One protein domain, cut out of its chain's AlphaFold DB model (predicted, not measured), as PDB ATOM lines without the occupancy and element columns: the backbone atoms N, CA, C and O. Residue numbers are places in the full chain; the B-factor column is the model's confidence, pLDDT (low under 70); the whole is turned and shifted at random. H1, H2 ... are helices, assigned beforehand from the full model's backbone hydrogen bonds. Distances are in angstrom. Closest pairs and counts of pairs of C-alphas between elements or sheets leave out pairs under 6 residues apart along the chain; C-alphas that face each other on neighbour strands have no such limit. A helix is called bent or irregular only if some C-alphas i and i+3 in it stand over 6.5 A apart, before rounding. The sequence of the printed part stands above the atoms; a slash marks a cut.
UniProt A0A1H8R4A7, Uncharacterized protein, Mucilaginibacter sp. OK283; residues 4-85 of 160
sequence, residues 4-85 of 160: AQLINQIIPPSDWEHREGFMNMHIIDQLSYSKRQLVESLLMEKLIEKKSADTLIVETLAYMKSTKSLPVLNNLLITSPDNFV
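This is residues 4 to 85 of the 160 residues of an uncharacterized protein of Mucilaginibacter sp. OK283 (UniProt A0A1H8R4A7). What would one say on first seeing this model? Three helices, H4, H5 and H6, stand as a triangle in a small, only partly formed up-and-down bundle, with H5 running opposite to the other two and part of H4 touching both. The short helices H1 and H3 lie near the first part of H4, with H1 crossing it, and H2 sits off to one side on a loop and touches no helix. What is it made of, and how large is it? The printed part has 82 residues with six named helices, H1 to H6 in that order along the chain, and no named strand; its class is all helix. It is compact, with a radius of gyration of the C-alphas of 12.4 A, and its C-alphas span 34 by 30 by 19 A.

Where do the short helices of the first part lie? H1 is residues 4 to 10, 10.0 A from first to last C-alpha, and begins with C-alpha 4 at (219.546, 206.125, 244.655). H2 is residues 16 to 19, 5.1 A long, and H3 is residues 25 to 29, 6.2 A long. Which helix is the longest? H4, residues 33 to 50, has 18 residues and measures 26.2 A from C-alpha 33 at (209.155, 203.387, 231.364) to C-alpha 50. What follows it? H5 is residues 55 to 63, 12.2 A long. H6 is residues 67 to 79, 19.5 A long, and ends with C-alpha 79 at (195.846, 212.677, 258.106). H6 is irregular: C-alphas 68 and 71 are 7.1 A apart, and its line is a rough one.

What stands beside H1? H1 and H3 only just touch, with 3 pairs of C-alphas within 8 A, the closest being those of Ile 10 and Ile 27 at 6.8 A. H1 is close to H4 but not clearly touching, about perpendicular at 86 degrees, with the closest C-alphas, of Ile 7 and Val 39, 6.9 A apart. H2 is apart from H1, H3, H4, H5 and H6. How do the longer helices stand? H4 and H5 form a helical hairpin: they touch at a shallow tilt of 31 degrees, opposite ways, H4 with residues 40 to 47 alone, and their closest C-alphas, of Leu 43 and Ile 57, are 6.3 A apart. H4 with residues 44 to 48 alone and H6 with residues 69 to 72 alone touch, at a shallow tilt of 16 degrees, the same way; the closest C-alphas are those of Met 44 and Ser 69, 6.3 A. H5 and H6 are close but not clearly touching, opposite ways at a shallow tilt of 33 degrees, only just short of steep, with the closest C-alphas, of Leu 61 and Ser 69, 7.1 A apart. What do the backbones show? Each O i to N i+4 pair is within hydrogen-bond range in H1, H3, H4 and H5, and 7 of 9 are in H6. H2 is too short for such a pair; its 1 O i to N i+3 pair is within range.

How far does it reach? The two C-alphas farthest apart in the domain are those of Ser 32 and Pro 81, 35.8 A, and the first and last printed C-alphas, of Ala 4 and Val 85, are 26.1 A apart. Is there a cut or a long link? The printed part has no cut, and the links between named helices are tight, each with 3 to 5 residues. How sure is the model? The mean pLDDT of the printed part is 93.8, and no printed residue is under 70.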
ATOM      1  N   ALA A   4     219.439 205.217 243.515       84.88
ATOM      2  CA  ALA A   4     219.546 206.125 244.655       84.88
ATOM      3  C   ALA A   4     219.972 207.542 244.235       84.88
ATOM      4  O   ALA A   4     219.390 208.528 244.684       84.88
ATOM      5  N   GLN A   5     220.936 207.646 243.314       88.69
ATOM      6  CA  GLN A   5     221.378 208.932 242.769       88.69
ATOM      7  C   GLN A   5     220.254 209.612 241.986       88.69
ATOM      8  O   GLN A   5     220.041 210.809 242.145       88.69
ATOM      9  N   LEU A   6     219.498 208.842 241.195       92.19
ATOM     10  CA  LEU A   6     218.346 209.368 240.466       92.19
ATOM     11  C   LEU A   6     217.278 209.923 241.418       92.19
ATOM     12  O   LEU A   6     216.766 211.013 241.195       92.19
ATOM     13  N   ILE A   7     216.954 209.198 242.491       92.94
ATOM     14  CA  ILE A   7     215.958 209.654 243.467       92.94
ATOM     15  C   ILE A   7     216.398 210.948 244.151       92.94
ATOM     16  O   ILE A   7     215.572 211.840 244.302       92.94
ATOM     17  N   ASN A   8     217.679 211.092 244.495       91.56
ATOM     18  CA  ASN A   8     218.198 212.325 245.096       91.56
ATOM     19  C   ASN A   8     218.201 213.509 244.116       91.56
ATOM     20  O   ASN A   8     218.076 214.652 244.544       91.56
ATOM     21  N   GLN A   9     218.321 213.248 242.812       92.50
ATOM     22  CA  GLN A   9     218.162 214.283 241.788       92.50
ATOM     23  C   GLN A   9     216.700 214.689 241.606       92.50
ATOM     24  O   GLN A   9     216.427 215.854 241.355       92.50
ATOM     25  N   ILE A  10     215.756 213.751 241.721       93.69
ATOM     26  CA  ILE A  10     214.321 214.038 241.589       93.69
ATOM     27  C   ILE A  10     213.792 214.735 242.845       93.69
ATOM     28  O   ILE A  10     213.008 215.676 242.736       93.69
ATOM     29  N   ILE A  11     214.197 214.265 244.023       93.75
ATOM     30  CA  ILE A  11     213.776 214.763 245.331       93.75
ATOM     31  C   ILE A  11     215.034 215.165 246.110       93.75
ATOM     32  O   ILE A  11     215.574 214.348 246.865       93.75
ATOM     33  N   PRO A  12     215.514 216.408 245.938       92.12
ATOM     34  CA  PRO A  12     216.594 216.936 246.756       92.12
ATOM     35  C   PRO A  12     216.195 217.013 248.247       92.12
ATOM     36  O   PRO A  12     215.012 216.839 248.595       92.12
ATOM     37  N   PRO A  13     217.167 217.272 249.147       89.81
ATOM     38  CA  PRO A  13     216.922 217.508 250.571       89.81
ATOM     39  C   PRO A  13     215.754 218.466 250.836       89.81
ATOM     40  O   PRO A  13     215.437 219.316 250.011       89.81
ATOM     41  N   SER A  14     215.060 218.288 251.964       87.69
ATOM     42  CA  SER A  14     213.810 219.005 252.268       87.69
ATOM     43  C   SER A  14     213.976 220.425 252.791       87.69
ATOM     44  O   SER A  14     212.988 221.033 253.194       87.69
ATOM     45  N   ASP A  15     215.195 220.944 252.815       88.88
ATOM     46  CA  ASP A  15     215.443 222.332 253.172       88.88
ATOM     47  C   ASP A  15     215.153 223.280 251.999       88.88
ATOM     48  O   ASP A  15     214.976 222.884 250.844       88.88
ATOM     49  N   TRP A  16     215.041 224.556 252.346       85.19
ATOM     50  CA  TRP A  16     214.682 225.606 251.407       85.19
ATOM     51  C   TRP A  16     215.786 225.864 250.372       85.19
ATOM     52  O   TRP A  16     215.468 226.051 249.202       85.19
ATOM     53  N   GLU A  17     217.061 225.796 250.768       89.25
ATOM     54  CA  GLU A  17     218.211 226.094 249.900       89.25
ATOM     55  C   GLU A  17     218.275 225.158 248.690       89.25
ATOM     56  O   GLU A  17     218.587 225.588 247.581       89.25
ATOM     57  N   HIS A  18     217.927 223.884 248.879       89.81
ATOM     58  CA  HIS A  18     217.925 222.908 247.791       89.81
ATOM     59  C   HIS A  18     216.632 222.895 246.963       89.81
ATOM     60  O   HIS A  18     216.602 222.272 245.897       89.81
ATOM     61  N   ARG A  19     215.547 223.517 247.444       89.69
ATOM     62  CA  ARG A  19     214.206 223.396 246.839       89.69
ATOM     63  C   ARG A  19     213.628 224.694 246.300       89.69
ATOM     64  O   ARG A  19     212.669 224.634 245.530       89.69
ATOM     65  N   GLU A  20     214.176 225.850 246.657       86.81
ATOM     66  CA  GLU A  20     213.722 227.118 246.094       86.81
ATOM     67  C   GLU A  20     213.909 227.122 244.566       86.81
ATOM     68  O   GLU A  20     215.003 226.919 244.046       86.81
ATOM     69  N   GLY A  21     212.812 227.312 243.824       84.69
ATOM     70  CA  GLY A  21     212.831 227.339 242.358       84.69
ATOM     71  C   GLY A  21     213.145 225.996 241.685       84.69
ATOM     72  O   GLY A  21     213.269 225.944 240.460       84.69
ATOM     73  N   PHE A  22     213.258 224.908 242.451       91.62
ATOM     74  CA  PHE A  22     213.587 223.593 241.919       91.62
ATOM     75  C   PHE A  22     212.402 222.968 241.164       91.62
ATOM     76  O   PHE A  22     211.259 222.998 241.617       91.62
ATOM     77  N   MET A  23     212.689 222.346 240.019       90.00
ATOM     78  CA  MET A  23     211.714 221.611 239.209       90.00
ATOM     79  C   MET A  23     212.337 220.315 238.693       90.00
ATOM     80  O   MET A  23     213.363 220.350 238.016       90.00
ATOM     81  N   ASN A  24     211.690 219.174 238.929       94.25
ATOM     82  CA  ASN A  24     212.188 217.859 238.503       94.25
ATOM     83  C   ASN A  24     211.518 217.300 237.240       94.25
ATOM     84  O   ASN A  24     211.893 216.222 236.784       94.25
ATOM     85  N   MET A  25     210.560 218.021 236.648       93.69
ATOM     86  CA  MET A  25     209.776 217.550 235.498       93.69
ATOM     87  C   MET A  25     210.669 217.129 234.324       93.69
ATOM     88  O   MET A  25     210.482 216.053 233.764       93.69
ATOM     89  N   HIS A  26     211.718 217.907 234.046       94.62
ATOM     90  CA  HIS A  26     212.697 217.601 233.001       94.62
ATOM     91  C   HIS A  26     213.432 216.266 233.224       94.62
ATOM     92  O   HIS A  26     213.769 215.584 232.259       94.62
ATOM     93  N   ILE A  27     213.662 215.877 234.483       95.50
ATOM     94  CA  ILE A  27     214.278 214.592 234.841       95.50
ATOM     95  C   ILE A  27     213.270 213.470 234.601       95.50
ATOM     96  O   ILE A  27     213.613 212.452 234.002       95.50
ATOM     97  N   ILE A  28     212.022 213.666 235.040       96.19
ATOM     98  CA  ILE A  28     210.934 212.691 234.889       96.19
ATOM     99  C   ILE A  28     210.654 212.386 233.413       96.19
ATOM    100  O   ILE A  28     210.471 211.218 233.061       96.19
ATOM    101  N   ASP A  29     210.661 213.402 232.550       95.69
ATOM    102  CA  ASP A  29     210.385 213.260 231.115       95.69
ATOM    103  C   ASP A  29     211.455 212.448 230.369       95.69
ATOM    104  O   ASP A  29     211.178 211.860 229.325       95.69
ATOM    105  N   GLN A  30     212.668 212.371 230.917       95.38
ATOM    106  CA  GLN A  30     213.786 211.619 230.341       95.38
ATOM    107  C   GLN A  30     213.848 210.161 230.820       95.38
ATOM    108  O   GLN A  30     214.702 209.389 230.372       95.38
ATOM    109  N   LEU A  31     212.976 209.751 231.747       94.69
ATOM    110  CA  LEU A  31     212.987 208.392 232.277       94.69
ATOM    111  C   LEU A  31     212.418 207.390 231.271       94.69
ATOM    112  O   LEU A  31     211.342 207.574 230.707       94.69
ATOM    113  N   SER A  32     213.096 206.247 231.136       94.81
ATOM    114  CA  SER A  32     212.484 205.072 230.517       94.81
ATOM    115  C   SER A  32     211.276 204.621 231.336       94.81
ATOM    116  O   SER A  32     211.226 204.819 232.552       94.81
ATOM    117  N   TYR A  33     210.339 203.928 230.694       93.38
ATOM    118  CA  TYR A  33     209.155 203.387 231.364       93.38
ATOM    119  C   TYR A  33     209.499 202.574 232.627       93.38
ATOM    120  O   TYR A  33     208.932 202.811 233.690       93.38
ATOM    121  N   SER A  34     210.496 201.687 232.545       93.12
ATOM    122  CA  SER A  34     210.958 200.880 233.684       93.12
ATOM    123  C   SER A  34     211.497 201.722 234.845       93.12
ATOM    124  O   SER A  34     211.169 201.463 236.002       93.12
ATOM    125  N   LYS A  35     212.286 202.766 234.557       94.44
ATOM    126  CA  LYS A  35     212.789 203.686 235.587       94.44
ATOM    127  C   LYS A  35     211.665 204.518 236.182       94.44
ATOM    128  O   LYS A  35     211.654 204.729 237.387       94.44
ATOM    129  N   ARG A  36     210.716 204.958 235.356       94.94
ATOM    130  CA  ARG A  36     209.544 205.717 235.795       94.94
ATOM    131  C   ARG A  36     208.716 204.914 236.798       94.94
ATOM    132  O   ARG A  36     208.364 205.456 237.837       94.94
ATOM    133  N   GLN A  37     208.471 203.630 236.531       95.19
ATOM    134  CA  GLN A  37     207.768 202.740 237.464       95.19
ATOM    135  C   GLN A  37     208.531 202.540 238.778       95.19
ATOM    136  O   GLN A  37     207.932 202.556 239.848       95.19
ATOM    137  N   LEU A  38     209.854 202.375 238.713       95.06
ATOM    138  CA  LEU A  38     210.673 202.214 239.914       95.06
ATOM    139  C   LEU A  38     210.693 203.491 240.766       95.06
ATOM    140  O   LEU A  38     210.555 203.425 241.983       95.06
ATOM    141  N   VAL A  39     210.825 204.655 240.122       96.19
ATOM    142  CA  VAL A  39     210.734 205.959 240.787       96.19
ATOM    143  C   VAL A  39     209.367 206.127 241.445       96.19
ATOM    144  O   VAL A  39     209.316 206.477 242.616       96.19
ATOM    145  N   GLU A  40     208.275 205.832 240.733       97.00
ATOM    146  CA  GLU A  40     206.906 205.888 241.268       97.00
ATOM    147  C   GLU A  40     206.787 205.100 242.584       97.00
ATOM    148  O   GLU A  40     206.355 205.657 243.594       97.00
ATOM    149  N   SER A  41     207.243 203.842 242.603       96.44
ATOM    150  CA  SER A  41     207.240 203.000 243.808       96.44
ATOM    151  C   SER A  41     208.050 203.600 244.959       96.44
ATOM    152  O   SER A  41     207.527 203.746 246.061       96.44
ATOM    153  N   LEU A  42     209.291 204.021 244.700       95.81
ATOM    154  CA  LEU A  42     210.177 204.568 245.735       95.81
ATOM    155  C   LEU A  42     209.662 205.893 246.317       95.81
ATOM    156  O   LEU A  42     209.846 206.178 247.500       95.81
ATOM    157  N   LEU A  43     209.013 206.719 245.496       96.38
ATOM    158  CA  LEU A  43     208.379 207.956 245.946       96.38
ATOM    159  C   LEU A  43     207.192 207.675 246.875       96.38
ATOM    160  O   LEU A  43     207.060 208.326 247.912       96.38
ATOM    161  N   MET A  44     206.358 206.686 246.541       96.50
ATOM    162  CA  MET A  44     205.259 206.260 247.413       96.50
ATOM    163  C   MET A  44     205.772 205.695 248.740       96.50
ATOM    164  O   MET A  44     205.258 206.071 249.793       96.50
ATOM    165  N   GLU A  45     206.803 204.849 248.709       95.06
ATOM    166  CA  GLU A  45     207.435 204.293 249.913       95.06
ATOM    167  C   GLU A  45     207.929 205.406 250.846       95.06
ATOM    168  O   GLU A  45     207.583 205.417 252.027       95.06
ATOM    169  N   LYS A  46     208.616 206.424 250.310       93.69
ATOM    170  CA  LYS A  46     209.072 207.582 251.099       93.69
ATOM    171  C   LYS A  46     207.937 208.337 251.793       93.69
ATOM    172  O   LYS A  46     208.122 208.797 252.921       93.69
ATOM    173  N   LEU A  47     206.787 208.497 251.136       94.31
ATOM    174  CA  LEU A  47     205.614 209.143 251.739       94.31
ATOM    175  C   LEU A  47     205.026 208.306 252.882       94.31
ATOM    176  O   LEU A  47     204.638 208.854 253.914       94.31
ATOM    177  N   ILE A  48     204.983 206.984 252.710       92.38
ATOM    178  CA  ILE A  48     204.484 206.050 253.726       92.38
ATOM    179  C   ILE A  48     205.411 206.042 254.949       92.38
ATOM    180  O   ILE A  48     204.936 206.146 256.081       92.38
ATOM    181  N   GLU A  49     206.726 205.967 254.735       89.75
ATOM    182  CA  GLU A  49     207.734 205.905 255.801       89.75
ATOM    183  C   GLU A  49     207.766 207.172 256.657       89.75
ATOM    184  O   GLU A  49     207.763 207.096 257.887       89.75
ATOM    185  N   LYS A  50     207.774 208.350 256.021       82.62
ATOM    186  CA  LYS A  50     207.875 209.631 256.736       82.62
ATOM    187  C   LYS A  50     206.609 209.994 257.511       82.62
ATOM    188  O   LYS A  50     206.682 210.835 258.404       82.62
ATOM    189  N   LYS A  51     205.453 209.410 257.162       77.00
ATOM    190  CA  LYS A  51     204.121 209.793 257.678       77.00
ATOM    191  C   LYS A  51     203.835 211.300 257.576       77.00
ATOM    192  O   LYS A  51     203.034 211.842 258.331       77.00
ATOM    193  N   SER A  52     204.497 211.979 256.646       82.00
ATOM    194  CA  SER A  52     204.323 213.395 256.358       82.00
ATOM    195  C   SER A  52     204.326 213.596 254.850       82.00
ATOM    196  O   SER A  52     205.020 212.897 254.105       82.00
ATOM    197  N   ALA A  53     203.502 214.529 254.389       87.44
ATOM    198  CA  ALA A  53     203.386 214.830 252.976       87.44
ATOM    199  C   ALA A  53     204.540 215.742 252.545       87.44
ATOM    200  O   ALA A  53     204.462 216.964 252.653       87.44
ATOM    201  N   ASP A  54     205.618 215.136 252.046       93.94
ATOM    202  CA  ASP A  54     206.629 215.858 251.275       93.94
ATOM    203  C   ASP A  54     205.968 216.350 249.975       93.94
ATOM    204  O   ASP A  54     205.692 215.564 249.063       93.94
ATOM    205  N   THR A  55     205.645 217.643 249.920       94.00
ATOM    206  CA  THR A  55     204.833 218.235 248.847       94.00
ATOM    207  C   THR A  55     205.485 218.091 247.479       94.00
ATOM    208  O   THR A  55     204.779 217.829 246.510       94.00
ATOM    209  N   LEU A  56     206.820 218.127 247.403       95.56
ATOM    210  CA  LEU A  56     207.539 217.887 246.154       95.56
ATOM    211  C   LEU A  56     207.291 216.462 245.647       95.56
ATOM    212  O   LEU A  56     207.050 216.267 244.456       95.56
ATOM    213  N   ILE A  57     207.294 215.460 246.533       96.81
ATOM    214  CA  ILE A  57     206.967 214.079 246.150       96.81
ATOM    215  C   ILE A  57     205.516 213.988 245.660       96.81
ATOM    216  O   ILE A  57     205.258 213.385 244.619       96.81
ATOM    217  N   VAL A  58     204.580 214.608 246.383       97.44
ATOM    218  CA  VAL A  58     203.151 214.627 246.031       97.44
ATOM    219  C   VAL A  58     202.928 215.222 244.633       97.44
ATOM    220  O   VAL A  58     202.277 214.599 243.792       97.44
ATOM    221  N   GLU A  59     203.522 216.379 244.347       97.00
ATOM    222  CA  GLU A  59     203.415 217.041 243.044       97.00
ATOM    223  C   GLU A  59     204.111 216.249 241.931       97.00
ATOM    224  O   GLU A  59     203.602 216.178 240.809       97.00
ATOM    225  N   THR A  60     205.231 215.590 242.240       97.69
ATOM    226  CA  THR A  60     205.941 214.717 241.294       97.69
ATOM    227  C   THR A  60     205.074 213.529 240.886       97.69
ATOM    228  O   THR A  60     204.943 213.237 239.698       97.69
ATOM    229  N   LEU A  61     204.417 212.868 241.844       98.25
ATOM    230  CA  LEU A  61     203.494 211.764 241.565       98.25
ATOM    231  C   LEU A  61     202.298 212.226 240.716       98.25
ATOM    232  O   LEU A  61     201.871 211.510 239.803       98.25
ATOM    233  N   ALA A  62     201.801 213.443 240.955       98.00
ATOM    234  CA  ALA A  62     200.753 214.042 240.136       98.00
ATOM    235  C   ALA A  62     201.209 214.338 238.706       98.00
ATOM    236  O   ALA A  62     200.496 214.013 237.752       98.00
ATOM    237  N   TYR A  63     202.409 214.900 238.542       97.69
ATOM    238  CA  TYR A  63     203.030 215.103 237.234       97.69
ATOM    239  C   TYR A  63     203.196 213.774 236.484       97.69
ATOM    240  O   TYR A  63     202.889 213.666 235.297       97.69
ATOM    241  N   MET A  64     203.586 212.719 237.204       97.56
ATOM    242  CA  MET A  64     203.729 211.373 236.659       97.56
ATOM    243  C   MET A  64     202.397 210.688 236.308       97.56
ATOM    244  O   MET A  64     202.440 209.641 235.658       97.56
ATOM    245  N   LYS A  65     201.243 211.256 236.694       97.62
ATOM    246  CA  LYS A  65     199.905 210.641 236.567       97.62
ATOM    247  C   LYS A  65     199.823 209.269 237.250       97.62
ATOM    248  O   LYS A  65     199.200 208.340 236.738       97.62
ATOM    249  N   SER A  66     200.467 209.146 238.409       97.94
ATOM    250  CA  SER A  66     200.544 207.909 239.192       97.94
ATOM    251  C   SER A  66     199.188 207.561 239.817       97.94
ATOM    252  O   SER A  66     198.835 208.018 240.903       97.94
ATOM    253  N   THR A  67     198.393 206.725 239.151       98.06
ATOM    254  CA  THR A  67     197.118 206.236 239.712       98.06
ATOM    255  C   THR A  67     197.342 205.336 240.928       98.06
ATOM    256  O   THR A  67     196.522 205.317 241.845       98.06
ATOM    257  N   LYS A  68     198.489 204.650 240.991       97.94
ATOM    258  CA  LYS A  68     198.873 203.784 242.115       97.94
ATOM    259  C   LYS A  68     199.076 204.548 243.417       97.94
ATOM    260  O   LYS A  68     198.872 203.972 244.480       97.94
ATOM    261  N   SER A  69     199.435 205.831 243.353       97.88
ATOM    262  CA  SER A  69     199.621 206.649 244.555       97.88
ATOM    263  C   SER A  69     198.317 207.168 245.151       97.88
ATOM    264  O   SER A  69     198.344 207.676 246.267       97.88
ATOM    265  N   LEU A  70     197.176 207.043 244.463       98.44
ATOM    266  CA  LEU A  70     195.898 207.577 244.949       98.44
ATOM    267  C   LEU A  70     195.528 207.109 246.369       98.44
ATOM    268  O   LEU A  70     195.125 207.964 247.155       98.44
ATOM    269  N   PRO A  71     195.689 205.829 246.767       97.75
ATOM    270  CA  PRO A  71     195.413 205.414 248.144       97.75
ATOM    271  C   PRO A  71     196.304 206.128 249.170       97.75
ATOM    272  O   PRO A  71     195.816 206.585 250.203       97.75
ATOM    273  N   VAL A  72     197.598 206.287 248.864       97.62
ATOM    274  CA  VAL A  72     198.561 206.986 249.731       97.62
ATOM    275  C   VAL A  72     198.194 208.465 249.852       97.62
ATOM    276  O   VAL A  72     198.144 208.997 250.958       97.62
ATOM    277  N   LEU A  73     197.880 209.120 248.731       98.12
ATOM    278  CA  LEU A  73     197.513 210.536 248.704       98.12
ATOM    279  C   LEU A  73     196.190 210.806 249.428       98.12
ATOM    280  O   LEU A  73     196.115 211.757 250.199       98.12
ATOM    281  N   ASN A  74     195.172 209.962 249.249       97.94
ATOM    282  CA  ASN A  74     193.909 210.091 249.982       97.94
ATOM    283  C   ASN A  74     194.119 209.943 251.496       97.94
ATOM    284  O   ASN A  74     193.592 210.734 252.278       97.94
ATOM    285  N   ASN A  75     194.946 208.985 251.925       96.88
ATOM    286  CA  ASN A  75     195.290 208.847 253.338       96.88
ATOM    287  C   ASN A  75     196.032 210.085 253.874       96.88
ATOM    288  O   ASN A  75     195.726 210.568 254.964       96.88
ATOM    289  N   LEU A  76     196.979 210.635 253.109       97.06
ATOM    290  CA  LEU A  76     197.674 211.872 253.475       97.06
ATOM    291  C   LEU A  76     196.729 213.078 253.533       97.06
ATOM    292  O   LEU A  76     196.874 213.901 254.434       97.06
ATOM    293  N   LEU A  77     195.748 213.182 252.633       97.38
ATOM    294  CA  LEU A  77     194.750 214.258 252.646       97.38
ATOM    295  C   LEU A  77     193.962 214.273 253.964       97.38
ATOM    296  O   LEU A  77     193.726 215.335 254.540       97.38
ATOM    297  N   ILE A  78     193.594 213.087 254.456       95.88
ATOM    298  CA  ILE A  78     192.850 212.917 255.709       95.88
ATOM    299  C   ILE A  78     193.742 213.204 256.924       95.88
ATOM    300  O   ILE A  78     193.316 213.883 257.856       95.88
ATOM    301  N   THR A  79     194.977 212.698 256.917       95.06
ATOM    302  CA  THR A  79     195.846 212.677 258.106       95.06
ATOM    303  C   THR A  79     196.731 213.912 258.269       95.06
ATOM    304  O   THR A  79     197.195 214.174 259.378       95.06
ATOM    305  N   SER A  80     196.963 214.691 257.207       95.06
ATOM    306  CA  SER A  80     197.809 215.888 257.292       95.06
ATOM    307  C   SER A  80     197.193 216.928 258.243       95.06
ATOM    308  O   SER A  80     195.989 217.166 258.179       95.06
ATOM    309  N   PRO A  81     197.972 217.585 259.116       94.25
ATOM    310  CA  PRO A  81     197.448 218.641 259.989       94.25
ATOM    311  C   PRO A  81     197.381 220.014 259.299       94.25
ATOM    312  O   PRO A  81     196.604 220.869 259.707       94.25
ATOM    313  N   ASP A  82     198.187 220.228 258.257       94.75
ATOM    314  CA  ASP A  82     198.322 221.510 257.566       94.75
ATOM    315  C   ASP A  82     197.344 221.611 256.380       94.75
ATOM    316  O   ASP A  82     197.392 220.816 255.436       94.75
ATOM    317  N   ASN A  83     196.451 222.605 256.417       96.12
ATOM    318  CA  ASN A  83     195.438 222.824 255.381       96.12
ATOM    319  C   ASN A  83     196.022 223.250 254.028       96.12
ATOM    320  O   ASN A  83     195.448 222.936 252.986       96.12
ATOM    321  N   PHE A  84     197.161 223.939 254.016       96.38
ATOM    322  CA  PHE A  84     197.845 224.293 252.780       96.38
ATOM    323  C   PHE A  84     198.463 223.051 252.131       96.38
ATOM    324  O   PHE A  84     198.319 222.836 250.928       96.38
ATOM    325  N   VAL A  85     199.050 222.161 252.933       96.62
ATOM    326  CA  VAL A  85     199.518 220.851 252.454       96.62
ATOM    327  C   VAL A  85     198.352 220.014 251.915       96.62
ATOM    328  O   VAL A  85     198.465 219.427 250.838       96.62
TER     329      VAL A  85